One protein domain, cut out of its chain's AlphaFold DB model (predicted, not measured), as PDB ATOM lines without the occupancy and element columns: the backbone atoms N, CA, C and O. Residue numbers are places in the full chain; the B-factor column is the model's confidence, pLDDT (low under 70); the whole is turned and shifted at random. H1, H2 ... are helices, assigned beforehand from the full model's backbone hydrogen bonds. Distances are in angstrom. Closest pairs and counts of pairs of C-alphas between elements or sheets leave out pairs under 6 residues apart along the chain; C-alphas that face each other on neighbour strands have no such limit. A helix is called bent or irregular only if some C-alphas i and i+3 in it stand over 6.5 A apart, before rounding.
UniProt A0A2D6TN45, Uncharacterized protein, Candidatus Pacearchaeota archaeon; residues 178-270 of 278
ATOM      1  N   ARG A 178     -53.393 -34.171 -20.014       75.38
ATOM      2  CA  ARG A 178     -52.756 -35.324 -19.354       75.38
ATOM      3  C   ARG A 178     -53.354 -35.547 -17.961       75.38
ATOM      4  O   ARG A 178     -52.685 -35.455 -16.937       75.38
ATOM      5  N   THR A 179     -54.639 -35.868 -17.933       85.81
ATOM      6  CA  THR A 179     -55.357 -36.247 -16.709       85.81
ATOM      7  C   THR A 179     -55.151 -37.724 -16.367       85.81
ATOM      8  O   THR A 179     -54.801 -38.533 -17.227       85.81
ATOM      9  N   ASP A 180     -55.458 -38.126 -15.132       88.19
ATOM     10  CA  ASP A 180     -55.466 -39.549 -14.760       88.19
ATOM     11  C   ASP A 180     -56.380 -40.365 -15.685       88.19
ATOM     12  O   ASP A 180     -56.076 -41.508 -16.030       88.19
ATOM     13  N   ASP A 181     -57.497 -39.778 -16.124       90.00
ATOM     14  CA  ASP A 181     -58.413 -40.399 -17.078       90.00
ATOM     15  C   ASP A 181     -57.797 -40.564 -18.466       90.00
ATOM     16  O   ASP A 181     -57.999 -41.607 -19.096       90.00
ATOM     17  N   SER A 182     -57.011 -39.595 -18.940       89.06
ATOM     18  CA  SER A 182     -56.310 -39.731 -20.217       89.06
ATOM     19  C   SER A 182     -55.255 -40.839 -20.139       89.06
ATOM     20  O   SER A 182     -55.187 -41.681 -21.036       89.06
ATOM     21  N   ILE A 183     -54.492 -40.913 -19.041       90.75
ATOM     22  CA  ILE A 183     -53.501 -41.971 -18.800       90.75
ATOM     23  C   ILE A 183     -54.187 -43.339 -18.735       90.75
ATOM     24  O   ILE A 183     -53.767 -44.279 -19.417       90.75
ATOM     25  N   ARG A 184     -55.299 -43.452 -17.994       92.44
ATOM     26  CA  ARG A 184     -56.125 -44.670 -17.946       92.44
ATOM     27  C   ARG A 184     -56.632 -45.070 -19.328       92.44
ATOM     28  O   ARG A 184     -56.607 -46.255 -19.657       92.44
ATOM     29  N   THR A 185     -57.091 -44.107 -20.123       93.38
ATOM     30  CA  THR A 185     -57.630 -44.346 -21.466       93.38
ATOM     31  C   THR A 185     -56.552 -44.889 -22.399       93.38
ATOM     32  O   THR A 185     -56.773 -45.919 -23.032       93.38
ATOM     33  N   ILE A 186     -55.365 -44.272 -22.423       92.88
ATOM     34  CA  ILE A 186     -54.222 -44.733 -23.228       92.88
ATOM     35  C   ILE A 186     -53.799 -46.142 -22.795       92.88
ATOM     36  O   ILE A 186     -53.709 -47.045 -23.628       92.88
ATOM     37  N   ARG A 187     -53.622 -46.371 -21.485       95.44
ATOM     38  CA  ARG A 187     -53.293 -47.694 -20.928       95.44
ATOM     39  C   ARG A 187     -54.299 -48.756 -21.370       95.44
ATOM     40  O   ARG A 187     -53.911 -49.824 -21.836       95.44
ATOM     41  N   ASN A 188     -55.591 -48.479 -21.206       95.69
ATOM     42  CA  ASN A 188     -56.647 -49.419 -21.569       95.69
ATOM     43  C   ASN A 188     -56.687 -49.664 -23.084       95.69
ATOM     44  O   ASN A 188     -56.963 -50.788 -23.488       95.69
ATOM     45  N   GLY A 189     -56.373 -48.653 -23.902       94.94
ATOM     46  CA  GLY A 189     -56.223 -48.786 -25.351       94.94
ATOM     47  C   GLY A 189     -55.071 -49.712 -25.751       94.94
ATOM     48  O   GLY A 189     -55.252 -50.568 -26.611       94.94
ATOM     49  N   HIS A 190     -53.913 -49.617 -25.091       94.81
ATOM     50  CA  HIS A 190     -52.808 -50.560 -25.307       94.81
ATOM     51  C   HIS A 190     -53.168 -51.990 -24.876       94.81
ATOM     52  O   HIS A 190     -52.859 -52.958 -25.576       94.81
ATOM     53  N   LEU A 191     -53.852 -52.140 -23.736       95.38
ATOM     54  CA  LEU A 191     -54.312 -53.445 -23.264       95.38
ATOM     55  C   LEU A 191     -55.343 -54.062 -24.219       95.38
ATOM     56  O   LEU A 191     -55.215 -55.232 -24.554       95.38
ATOM     57  N   SER A 192     -56.331 -53.309 -24.695       94.69
ATOM     58  CA  SER A 192     -57.316 -53.854 -25.637       94.69
ATOM     59  C   SER A 192     -56.712 -54.117 -27.019       94.69
ATOM     60  O   SER A 192     -56.980 -55.153 -27.624       94.69
ATOM     61  N   GLY A 193     -55.846 -53.226 -27.509       92.12
ATOM     62  CA  GLY A 193     -55.179 -53.372 -28.806       92.12
ATOM     63  C   GLY A 193     -54.296 -54.618 -28.896       92.12
ATOM     64  O   GLY A 193     -54.205 -55.235 -29.955       92.12
ATOM     65  N   SER A 194     -53.713 -55.040 -27.771       92.88
ATOM     66  CA  SER A 194     -52.843 -56.218 -27.704       92.88
ATOM     67  C   SER A 194     -53.569 -57.545 -27.461       92.88
ATOM     68  O   SER A 194     -52.922 -58.590 -27.438       92.88
ATOM     69  N   ASP A 195     -54.899 -57.563 -27.308       89.38
ATOM     70  CA  ASP A 195     -55.636 -58.814 -27.060       89.38
ATOM     71  C   ASP A 195     -55.495 -59.817 -28.222       89.38
ATOM     72  O   ASP A 195     -55.449 -61.026 -27.999       89.38
ATOM     73  N   ASN A 196     -55.326 -59.322 -29.453       87.56
ATOM     74  CA  ASN A 196     -55.122 -60.146 -30.650       87.56
ATOM     75  C   ASN A 196     -53.656 -60.553 -30.886       87.56
ATOM     76  O   ASN A 196     -53.364 -61.222 -31.876       87.56
ATOM     77  N   MET A 197     -52.733 -60.160 -30.003       85.12
ATOM     78  CA  MET A 197     -51.303 -60.476 -30.137       85.12
ATOM     79  C   MET A 197     -50.943 -61.843 -29.539       85.12
ATOM     80  O   MET A 197     -49.794 -62.271 -29.603       85.12
ATOM     81  N   PHE A 198     -51.926 -62.562 -28.985       83.00
ATOM     82  CA  PHE A 198     -51.755 -63.906 -28.444       83.00
ATOM     83  C   PHE A 198     -52.259 -64.980 -29.413       83.00
ATOM     84  O   PHE A 198     -53.404 -64.946 -29.854       83.00
ATOM     85  N   ASN A 199     -51.423 -65.986 -29.673       82.25
ATOM     86  CA  ASN A 199     -51.788 -67.208 -30.391       82.25
ATOM     87  C   ASN A 199     -51.320 -68.438 -29.585       82.25
ATOM     88  O   ASN A 199     -50.329 -68.359 -28.853       82.25
ATOM     89  N   GLU A 200     -52.033 -69.559 -29.695       80.94
ATOM     90  CA  GLU A 200     -51.677 -70.842 -29.074       80.94
ATOM     91  C   GLU A 200     -50.320 -71.363 -29.566       80.94
ATOM     92  O   GLU A 200     -49.552 -71.895 -28.767       80.94
ATOM     93  N   ASP A 201     -49.991 -71.120 -30.839       89.06
ATOM     94  CA  ASP A 201     -48.738 -71.562 -31.468       89.06
ATOM     95  C   ASP A 201     -47.553 -70.600 -31.241       89.06
ATOM     96  O   ASP A 201     -46.458 -70.806 -31.772       89.06
ATOM     97  N   MET A 202     -47.747 -69.517 -30.482       90.44
ATOM     98  CA  MET A 202     -46.691 -68.538 -30.224       90.44
ATOM     99  C   MET A 202     -45.592 -69.132 -29.321       90.44
ATOM    100  O   MET A 202     -45.915 -69.760 -28.307       90.44
ATOM    101  N   PRO A 203     -44.296 -68.894 -29.618       93.50
ATOM    102  CA  PRO A 203     -43.205 -69.301 -28.738       93.50
ATOM    103  C   PRO A 203     -43.402 -68.799 -27.304       93.50
ATOM    104  O   PRO A 203     -43.807 -67.656 -27.086       93.50
ATOM    105  N   ALA A 204     -43.086 -69.646 -26.321       92.75
ATOM    106  CA  ALA A 204     -43.312 -69.339 -24.908       92.75
ATOM    107  C   ALA A 204     -42.605 -68.050 -24.456       92.75
ATOM    108  O   ALA A 204     -43.185 -67.276 -23.700       92.75
ATOM    109  N   GLU A 205     -41.395 -67.795 -24.959       91.88
ATOM    110  CA  GLU A 205     -40.622 -66.584 -24.653       91.88
ATOM    111  C   GLU A 205     -41.323 -65.316 -25.155       91.88
ATOM    112  O   GLU A 205     -41.533 -64.385 -24.385       91.88
ATOM    113  N   MET A 206     -41.791 -65.316 -26.406       90.81
ATOM    114  CA  MET A 206     -42.544 -64.192 -26.972       90.81
ATOM    115  C   MET A 206     -43.856 -63.971 -26.212       90.81
ATOM    116  O   MET A 206     -44.220 -62.840 -25.900       90.81
ATOM    117  N   LYS A 207     -44.556 -65.051 -25.847       91.44
ATOM    118  CA  LYS A 207     -45.767 -64.961 -25.024       91.44
ATOM    119  C   LYS A 207     -45.486 -64.316 -23.669       91.44
ATOM    120  O   LYS A 207     -46.304 -63.523 -23.207       91.44
ATOM    121  N   GLN A 208     -44.366 -64.664 -23.040       93.06
ATOM    122  CA  GLN A 208     -43.966 -64.093 -21.760       93.06
ATOM    123  C   GLN A 208     -43.662 -62.597 -21.891       93.06
ATOM    124  O   GLN A 208     -44.165 -61.824 -21.083       93.06
ATOM    125  N   GLU A 209     -42.969 -62.174 -22.950       92.69
ATOM    126  CA  GLU A 209     -42.680 -60.758 -23.222       92.69
ATOM    127  C   GLU A 209     -43.965 -59.905 -23.280       92.69
ATOM    128  O   GLU A 209     -44.064 -58.852 -22.645       92.69
ATOM    129  N   TRP A 210     -45.009 -60.400 -23.958       93.56
ATOM    130  CA  TRP A 210     -46.322 -59.745 -23.995       93.56
ATOM    131  C   TRP A 210     -47.035 -59.719 -22.641       93.56
ATOM    132  O   TRP A 210     -47.722 -58.742 -22.322       93.56
ATOM    133  N   LEU A 211     -46.922 -60.789 -21.849       93.94
ATOM    134  CA  LEU A 211     -47.510 -60.843 -20.510       93.94
ATOM    135  C   LEU A 211     -46.832 -59.839 -19.573       93.94
ATOM    136  O   LEU A 211     -47.540 -59.092 -18.896       93.94
ATOM    137  N   ASP A 212     -45.503 -59.773 -19.599       94.25
ATOM    138  CA  ASP A 212     -44.702 -58.859 -18.785       94.25
ATOM    139  C   ASP A 212     -44.987 -57.401 -19.156       94.25
ATOM    140  O   ASP A 212     -45.267 -56.575 -18.286       94.25
ATOM    141  N   TRP A 213     -45.032 -57.079 -20.452       94.75
ATOM    142  CA  TRP A 213     -45.387 -55.736 -20.911       94.75
ATOM    143  C   TRP A 213     -46.808 -55.321 -20.491       94.75
ATOM    144  O   TRP A 213     -47.016 -54.222 -19.967       94.75
ATOM    145  N   ARG A 214     -47.804 -56.207 -20.646       96.31
ATOM    146  CA  ARG A 214     -49.180 -55.936 -20.182       96.31
ATOM    147  C   ARG A 214     -49.249 -55.784 -18.665       96.31
ATOM    148  O   ARG A 214     -50.122 -55.065 -18.181       96.31
ATOM    149  N   GLN A 215     -48.395 -56.479 -17.918       95.81
ATOM    150  CA  GLN A 215     -48.306 -56.328 -16.469       95.81
ATOM    151  C   GLN A 215     -47.765 -54.939 -16.109       95.81
ATOM    152  O   GLN A 215     -48.468 -54.207 -15.417       95.81
ATOM    153  N   LYS A 216     -46.653 -54.500 -16.721       94.69
ATOM    154  CA  LYS A 216     -46.125 -53.129 -16.565       94.69
ATOM    155  C   LYS A 216     -47.181 -52.057 -16.848       94.69
ATOM    156  O   LYS A 216     -47.323 -51.105 -16.089       94.69
ATOM    157  N   LEU A 217     -47.992 -52.230 -17.898       95.75
ATOM    158  CA  LEU A 217     -49.112 -51.321 -18.177       95.75
ATOM    159  C   LEU A 217     -50.128 -51.251 -17.031       95.75
ATOM    160  O   LEU A 217     -50.643 -50.173 -16.741       95.75
ATOM    161  N   ARG A 218     -50.471 -52.384 -16.408       95.81
ATOM    162  CA  ARG A 218     -51.430 -52.424 -15.292       95.81
ATOM    163  C   ARG A 218     -50.862 -51.806 -14.023       95.81
ATOM    164  O   ARG A 218     -51.638 -51.191 -13.294       95.81
ATOM    165  N   ASP A 219     -49.557 -51.932 -13.823       95.00
ATOM    166  CA  ASP A 219     -48.848 -51.442 -12.642       95.00
ATOM    167  C   ASP A 219     -48.543 -49.937 -12.711       95.00
ATOM    168  O   ASP A 219     -48.370 -49.317 -11.665       95.00
ATOM    169  N   LEU A 220     -48.631 -49.317 -13.903       92.56
ATOM    170  CA  LEU A 220     -48.442 -47.871 -14.117       92.56
ATOM    171  C   LEU A 220     -49.034 -46.967 -13.013       92.56
ATOM    172  O   LEU A 220     -48.304 -46.110 -12.528       92.56
ATOM    173  N   PRO A 221     -50.307 -47.106 -12.574       91.38
ATOM    174  CA  PRO A 221     -50.868 -46.211 -11.560       91.38
ATOM    175  C   PRO A 221     -50.193 -46.299 -10.189       91.38
ATOM    176  O   PRO A 221     -50.270 -45.341  -9.430       91.38
ATOM    177  N   ALA A 222     -49.611 -47.449  -9.843       92.06
ATOM    178  CA  ALA A 222     -48.902 -47.634  -8.581       92.06
ATOM    179  C   ALA A 222     -47.434 -47.218  -8.726       92.06
ATOM    180  O   ALA A 222     -46.926 -46.457  -7.911       92.06
ATOM    181  N   ASP A 223     -46.794 -47.671  -9.803       92.38
ATOM    182  CA  ASP A 223     -45.377 -47.456 -10.088       92.38
ATOM    183  C   ASP A 223     -45.030 -45.987 -10.376       92.38
ATOM    184  O   ASP A 223     -43.915 -45.542 -10.110       92.38
ATOM    185  N   TRP A 224     -45.987 -45.226 -10.912       91.56
ATOM    186  CA  TRP A 224     -45.816 -43.822 -11.298       91.56
ATOM    187  C   TRP A 224     -46.671 -42.862 -10.456       91.56
ATOM    188  O   TRP A 224     -46.888 -41.727 -10.868       91.56
ATOM    189  N   ALA A 225     -47.164 -43.294  -9.289       88.88
ATOM    190  CA  ALA A 225     -48.122 -42.529  -8.478       88.88
ATOM    191  C   ALA A 225     -47.630 -41.122  -8.079       88.88
ATOM    192  O   ALA A 225     -48.434 -40.197  -7.984       88.88
ATOM    193  N   ASP A 226     -46.319 -40.968  -7.874       87.19
ATOM    194  CA  ASP A 226     -45.688 -39.710  -7.457       87.19
ATOM    195  C   ASP A 226     -45.143 -38.882  -8.637       87.19
ATOM    196  O   ASP A 226     -44.538 -37.829  -8.434       87.19
ATOM    197  N   VAL A 227     -45.326 -39.345  -9.879       88.81
ATOM    198  CA  VAL A 227     -44.814 -38.672 -11.080       88.81
ATOM    199  C   VAL A 227     -45.938 -37.879 -11.747       88.81
ATOM    200  O   VAL A 227     -46.988 -38.450 -12.046       88.81
ATOM    201  N   PRO A 228     -45.738 -36.590 -12.076       87.25
ATOM    202  CA  PRO A 228     -46.740 -35.839 -12.824       87.25
ATOM    203  C   PRO A 228     -47.051 -36.497 -14.180       87.25
ATOM    204  O   PRO A 228     -46.153 -36.907 -14.917       87.25
ATOM    205  N   ASN A 229     -48.332 -36.555 -14.550       87.75
ATOM    206  CA  ASN A 229     -48.823 -37.315 -15.711       87.75
ATOM    207  C   ASN A 229     -48.149 -36.983 -17.059       87.75
ATOM    208  O   ASN A 229     -48.106 -37.826 -17.965       87.75
ATOM    209  N   GLU A 230     -47.633 -35.764 -17.232       84.31
ATOM    210  CA  GLU A 230     -46.919 -35.362 -18.452       84.31
ATOM    211  C   GLU A 230     -45.566 -36.085 -18.624       84.31
ATOM    212  O   GLU A 230     -45.102 -36.298 -19.756       84.31
ATOM    213  N   PHE A 231     -44.973 -36.533 -17.515       88.50
ATOM    214  CA  PHE A 231     -43.691 -37.232 -17.466       88.50
ATOM    215  C   PHE A 231     -43.823 -38.752 -17.514       88.50
ATOM    216  O   PHE A 231     -42.837 -39.419 -17.799       88.50
ATOM    217  N   ILE A 232     -45.031 -39.304 -17.354       89.94
ATOM    218  CA  ILE A 232     -45.256 -40.749 -17.487       89.94
ATOM    219  C   ILE A 232     -44.851 -41.229 -18.887       89.94
ATOM    220  O   ILE A 232     -45.400 -40.783 -19.911       89.94
ATOM    221  N   VAL A 233     -43.922 -42.185 -18.909       90.00
ATOM    222  CA  VAL A 233     -43.471 -42.904 -20.102       90.00
ATOM    223  C   VAL A 233     -44.124 -44.284 -20.117       90.00
ATOM    224  O   VAL A 233     -43.954 -45.083 -19.204       90.00
ATOM    225  N   PHE A 234     -44.895 -44.586 -21.163       90.88
ATOM    226  CA  PHE A 234     -45.511 -45.908 -21.299       90.88
ATOM    227  C   PHE A 234     -44.455 -46.966 -21.664       90.88
ATOM    228  O   PHE A 234     -43.565 -46.677 -22.477       90.88
ATOM    229  N   PRO A 235     -44.552 -48.198 -21.129       90.56
ATOM    230  CA  PRO A 235     -43.622 -49.270 -21.454       90.56
ATOM    231  C   PRO A 235     -43.698 -49.611 -22.944       90.56
ATOM    232  O   PRO A 235     -44.756 -49.525 -23.577       90.56
ATOM    233  N   ARG A 236     -42.563 -50.000 -23.516       87.00
ATOM    234  CA  ARG A 236     -42.441 -50.309 -24.941       87.00
ATOM    235  C   ARG A 236     -43.139 -51.616 -25.293       87.00
ATOM    236  O   ARG A 236     -42.872 -52.639 -24.676       87.00
ATOM    237  N   GLU A 237     -43.990 -51.567 -26.310       89.12
ATOM    238  CA  GLU A 237     -44.661 -52.751 -26.841       89.12
ATOM    239  C   GLU A 237     -43.651 -53.725 -27.486       89.12
ATOM    240  O   GLU A 237     -42.772 -53.272 -28.235       89.12
ATOM    241  N   PRO A 238     -43.774 -55.042 -27.238       89.69
ATOM    242  CA  PRO A 238     -42.910 -56.058 -27.837       89.69
ATOM    243  C   PRO A 238     -42.840 -55.973 -29.368       89.69
ATOM    244  O   PRO A 238     -43.843 -55.751 -30.046       89.69
ATOM    245  N   GLY A 239     -41.647 -56.170 -29.934       81.31
ATOM    246  CA  GLY A 239     -41.434 -56.221 -31.390       81.31
ATOM    247  C   GLY A 239     -41.488 -54.880 -32.140       81.31
ATOM    248  O   GLY A 239     -41.313 -54.858 -33.360       81.31
ATOM    249  N   THR A 240     -41.691 -53.755 -31.452       81.25
ATOM    250  CA  THR A 240     -41.566 -52.416 -32.057       81.25
ATOM    251  C   THR A 240     -40.100 -52.089 -32.363       81.25
ATOM    252  O   THR A 240     -39.226 -52.440 -31.579       81.25
ATOM    253  N   ILE A 241     -39.797 -51.427 -33.485       70.38
ATOM    254  CA  ILE A 241     -38.428 -50.972 -33.819       70.38
ATOM    255  C   ILE A 241     -38.083 -49.724 -32.982       70.38
ATOM    256  O   ILE A 241     -38.957 -48.892 -32.739       70.38
ATOM    257  N   GLU A 242     -36.831 -49.604 -32.522       60.28
ATOM    258  CA  GLU A 242     -36.363 -48.463 -31.719       60.28
ATOM    259  C   GLU A 242     -36.417 -47.152 -32.491       60.28
ATOM    260  O   GLU A 242     -35.667 -46.957 -33.437       60.28
ATOM    261  N   ASN A 243     -37.274 -46.246 -32.022       65.81
ATOM    262  CA  ASN A 243     -37.226 -44.819 -32.340       65.81
ATOM    263  C   ASN A 243     -37.206 -43.974 -31.048       65.81
ATOM    264  O   ASN A 243     -37.656 -42.829 -31.049       65.81
ATOM    265  N   ARG A 244     -36.799 -44.564 -29.912       76.75
ATOM    266  CA  ARG A 244     -36.564 -43.818 -28.666       76.75
ATOM    267  C   ARG A 244     -35.119 -43.339 -28.656       76.75
ATOM    268  O   ARG A 244     -34.263 -44.005 -29.227       76.75
ATOM    269  N   TYR A 245     -34.886 -42.218 -27.986       82.06
ATOM    270  CA  TYR A 245     -33.535 -41.727 -27.753       82.06
ATOM    271  C   TYR A 245     -32.732 -42.757 -26.955       82.06
ATOM    272  O   TYR A 245     -33.248 -43.324 -25.990       82.06
ATOM    273  N   SER A 246     -31.480 -42.969 -27.339       82.94
ATOM    274  CA  SER A 246     -30.524 -43.799 -26.612       82.94
ATOM    275  C   SER A 246     -29.195 -43.070 -26.451       82.94
ATOM    276  O   SER A 246     -28.809 -42.267 -27.303       82.94
ATOM    277  N   GLU A 247     -28.468 -43.369 -25.373       82.00
ATOM    278  CA  GLU A 247     -27.160 -42.752 -25.118       82.00
ATOM    279  C   GLU A 247     -26.166 -42.984 -26.262       82.00
ATOM    280  O   GLU A 247     -25.326 -42.129 -26.533       82.00
ATOM    281  N   ASP A 248     -26.263 -44.121 -26.952       82.25
ATOM    282  CA  ASP A 248     -25.333 -44.479 -28.018       82.25
ATOM    283  C   ASP A 248     -25.650 -43.756 -29.335       82.25
ATOM    284  O   ASP A 248     -24.729 -43.307 -30.026       82.25
ATOM    285  N   SER A 249     -26.935 -43.639 -29.695       81.81
ATOM    286  CA  SER A 249     -27.368 -43.020 -30.958       81.81
ATOM    287  C   SER A 249     -27.535 -41.506 -30.884       81.81
ATOM    288  O   SER A 249     -27.310 -40.843 -31.891       81.81
ATOM    289  N   ASP A 250     -27.881 -40.958 -29.716       83.88
ATOM    290  CA  ASP A 250     -28.366 -39.577 -29.574       83.88
ATOM    291  C   ASP A 250     -27.512 -38.731 -28.616       83.88
ATOM    292  O   ASP A 250     -27.949 -37.691 -28.124       83.88
ATOM    293  N   LYS A 251     -26.270 -39.148 -28.345       80.00
ATOM    294  CA  LYS A 251     -25.306 -38.418 -27.492       80.00
ATOM    295  C   LYS A 251     -25.078 -36.950 -27.875       80.00
ATOM    296  O   LYS A 251     -24.675 -36.168 -27.022       80.00
ATOM    297  N   ASP A 252     -25.277 -36.604 -29.147       80.69
ATOM    298  CA  ASP A 252     -25.047 -35.254 -29.670       80.69
ATOM    299  C   ASP A 252     -26.348 -34.419 -29.707       80.69
ATOM    300  O   ASP A 252     -26.288 -33.197 -29.837       80.69
ATOM    301  N   ASP A 253     -27.512 -35.063 -29.535       81.75
ATOM    302  CA  ASP A 253     -28.844 -34.442 -29.592       81.75
ATOM    303  C   ASP A 253     -29.502 -34.300 -28.205       81.75
ATOM    304  O   ASP A 253     -30.313 -33.393 -27.981       81.75
ATOM    305  N   VAL A 254     -29.150 -35.182 -27.261       89.50
ATOM    306  CA  VAL A 254     -29.699 -35.231 -25.900       89.50
ATOM    307  C   VAL A 254     -28.611 -34.963 -24.867       89.50
ATOM    308  O   VAL A 254     -27.554 -35.585 -24.855       89.50
ATOM    309  N   VAL A 255     -28.913 -34.063 -23.936       92.38
ATOM    310  CA  VAL A 255     -28.138 -33.843 -22.719       92.38
ATOM    311  C   VAL A 255     -28.608 -34.848 -21.664       92.38
ATOM    312  O   VAL A 255     -29.644 -34.670 -21.011       92.38
ATOM    313  N   TRP A 256     -27.836 -35.921 -21.529       91.69
ATOM    314  CA  TRP A 256     -28.034 -36.984 -20.544       91.69
ATOM    315  C   TRP A 256     -27.744 -36.491 -19.130       91.69
ATOM    316  O   TRP A 256     -26.926 -35.591 -18.938       91.69
ATOM    317  N   ILE A 257     -28.374 -37.099 -18.119       90.75
ATOM    318  CA  ILE A 257     -28.242 -36.659 -16.716       90.75
ATOM    319  C   ILE A 257     -26.778 -36.572 -16.278       90.75
ATOM    320  O   ILE A 257     -26.381 -35.600 -15.637       90.75
ATOM    321  N   LYS A 258     -25.969 -37.562 -16.668       89.56
ATOM    322  CA  LYS A 258     -24.537 -37.648 -16.345       89.56
ATOM    323  C   LYS A 258     -23.685 -36.539 -16.980       89.56
ATOM    324  O   LYS A 258     -22.598 -36.265 -16.478       89.56
ATOM    325  N   ASP A 259     -24.173 -35.922 -18.056       91.50
ATOM    326  CA  ASP A 259     -23.445 -34.951 -18.878       91.50
ATOM    327  C   ASP A 259     -23.949 -33.507 -18.679       91.50
ATOM    328  O   ASP A 259     -23.430 -32.575 -19.295       91.50
ATOM    329  N   ARG A 260     -24.949 -33.294 -17.807       91.19
ATOM    330  CA  ARG A 260     -25.522 -31.968 -17.529       91.19
ATOM    331  C   ARG A 260     -24.493 -31.019 -16.913       91.19
ATOM    332  O   ARG A 260     -23.825 -31.343 -15.931       91.19
ATOM    333  N   SER A 261     -24.443 -29.797 -17.434       91.25
ATOM    334  CA  SER A 261     -23.773 -28.667 -16.789       91.25
ATOM    335  C   SER A 261     -24.685 -27.954 -15.780       91.25
ATOM    336  O   SER A 261     -25.901 -28.151 -15.777       91.25
ATOM    337  N   ASP A 262     -24.120 -27.052 -14.971       89.00
ATOM    338  CA  ASP A 262     -24.896 -26.198 -14.054       89.00
ATOM    339  C   ASP A 262     -25.954 -25.361 -14.795       89.00
ATOM    340  O   ASP A 262     -27.067 -25.180 -14.306       89.00
ATOM    341  N   ALA A 263     -25.638 -24.897 -16.009       85.81
ATOM    342  CA  ALA A 263     -26.576 -24.141 -16.838       85.81
ATOM    343  C   ALA A 263     -27.744 -25.010 -17.337       85.81
ATOM    344  O   ALA A 263     -28.871 -24.528 -17.439       85.81
ATOM    345  N   ASP A 264     -27.487 -26.290 -17.623       88.94
ATOM    346  CA  ASP A 264     -28.528 -27.243 -18.020       88.94
ATOM    347  C   ASP A 264     -29.446 -27.569 -16.829       88.94
ATOM    348  O   ASP A 264     -30.667 -27.616 -16.972       88.94
ATOM    349  N   ALA A 265     -28.873 -27.726 -15.631       86.31
ATOM    350  CA  ALA A 265     -29.643 -27.905 -14.402       86.31
ATOM    351  C   ALA A 265     -30.506 -26.670 -14.079       86.31
ATOM    352  O   ALA A 265     -31.677 -26.807 -13.728       86.31
ATOM    353  N   ASP A 266     -29.961 -25.462 -14.248       84.06
ATOM    354  CA  ASP A 266     -30.694 -24.211 -14.047       84.06
ATOM    355  C   ASP A 266     -31.879 -24.061 -15.009       84.06
ATOM    356  O   ASP A 266     -32.956 -23.635 -14.584       84.06
ATOM    357  N   ALA A 267     -31.717 -24.444 -16.281       83.81
ATOM    358  CA  ALA A 267     -32.804 -24.419 -17.259       83.81
ATOM    359  C   ALA A 267     -33.985 -25.297 -16.818       83.81
ATOM    360  O   ALA A 267     -35.147 -24.918 -16.984       83.81
ATOM    361  N   LEU A 268     -33.693 -26.443 -16.203       88.88
ATOM    362  CA  LEU A 268     -34.697 -27.408 -15.781       88.88
ATOM    363  C   LEU A 268     -35.463 -27.020 -14.505       88.88
ATOM    364  O   LEU A 268     -36.544 -27.560 -14.291       88.88
ATOM    365  N   LYS A 269     -35.021 -26.016 -13.732       86.94
ATOM    366  CA  LYS A 269     -35.727 -25.525 -12.523       86.94
ATOM    367  C   LYS A 269     -37.151 -25.007 -12.766       86.94
ATOM    368  O   LYS A 269     -37.877 -24.732 -11.817       86.94
ATOM    369  N   GLN A 270     -37.554 -24.833 -14.023       84.25
ATOM    370  CA  GLN A 270     -38.945 -24.550 -14.392       84.25
ATOM    371  C   GLN A 270     -39.874 -25.767 -14.257       84.25
ATOM    372  O   GLN A 270     -41.085 -25.624 -14.411       84.25
TER     373      GLN A 270
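This is residues 178 to 270 of the 278 residues of an uncharacterized protein of Candidatus Pacearchaeota archaeon (UniProt A0A2D6TN45). What would one see first in this model? Two long helices, H1 and H2, lie side by side as a helical hairpin, and far from them a small helix, H3, stands at the opposite end of the longest axis from the hairpin's turn. Between H2 and H3 a long stretch without a named element first folds back along the hairpin with residues 228 to 238, then leads away from it. What is it made of, and how large is it? The printed part has 93 residues with three named helices, H1, H2 and H3 in chain order, and no named strand; the class is all helix, though under half of the residues, 45 of 93, are in named elements. It is loose, with a radius of gyration of the C-alphas of 17.1 A, and flat, spanning 54 by 32 by 17 A.

Where does the first helix run? H1 is residues 180 to 197, 26.3 A from first to last C-alpha, and begins with C-alpha 180 at (-55.466, -39.549, -14.760). It is irregular: C-alphas 193 and 196 are 7.0 A apart, against about 5 A in a regular helix. Which helix follows? H2, residues 204 to 223, begins with C-alpha 204 at (-43.312, -69.339, -24.908) and is 26.5 A long. It is irregular, with C-alphas 218 and 221 7.3 A apart, and has a kink of 33 degrees near residue 217. Where is the last helix? H3 is residues 262 to 268, and its C-alpha 268 is at (-34.697, -27.408, -15.781).

How do H1 and H2 stand to each other? They touch and form a helical hairpin; the closest C-alphas are those of Arg 187 and Leu 217, 6.2 A apart. Their lines stand at a shallow tilt of 10 degrees, opposite ways. H2 touches H1 with residues 210 to 218 alone. Where does H3 stand? H3 is apart from H1 and from H2. What do the backbones show? In H3 every O i to N i+4 pair is within hydrogen-bond range, in H1 11 of 14 and in H2 14 of 16.

How far does it reach? The two C-alphas farthest apart are those of Glu 200 and Ala 263, at 54.4 A, and residues 200 to 205 stand free. How is the printed part linked? It has no cut; the link from H1 to H2 is short, with 6 residues, and that from H2 to H3 is long, with 38. Where is confidence low? The mean pLDDT of the printed part is 88.3, and residues 242 to 243 are under 70.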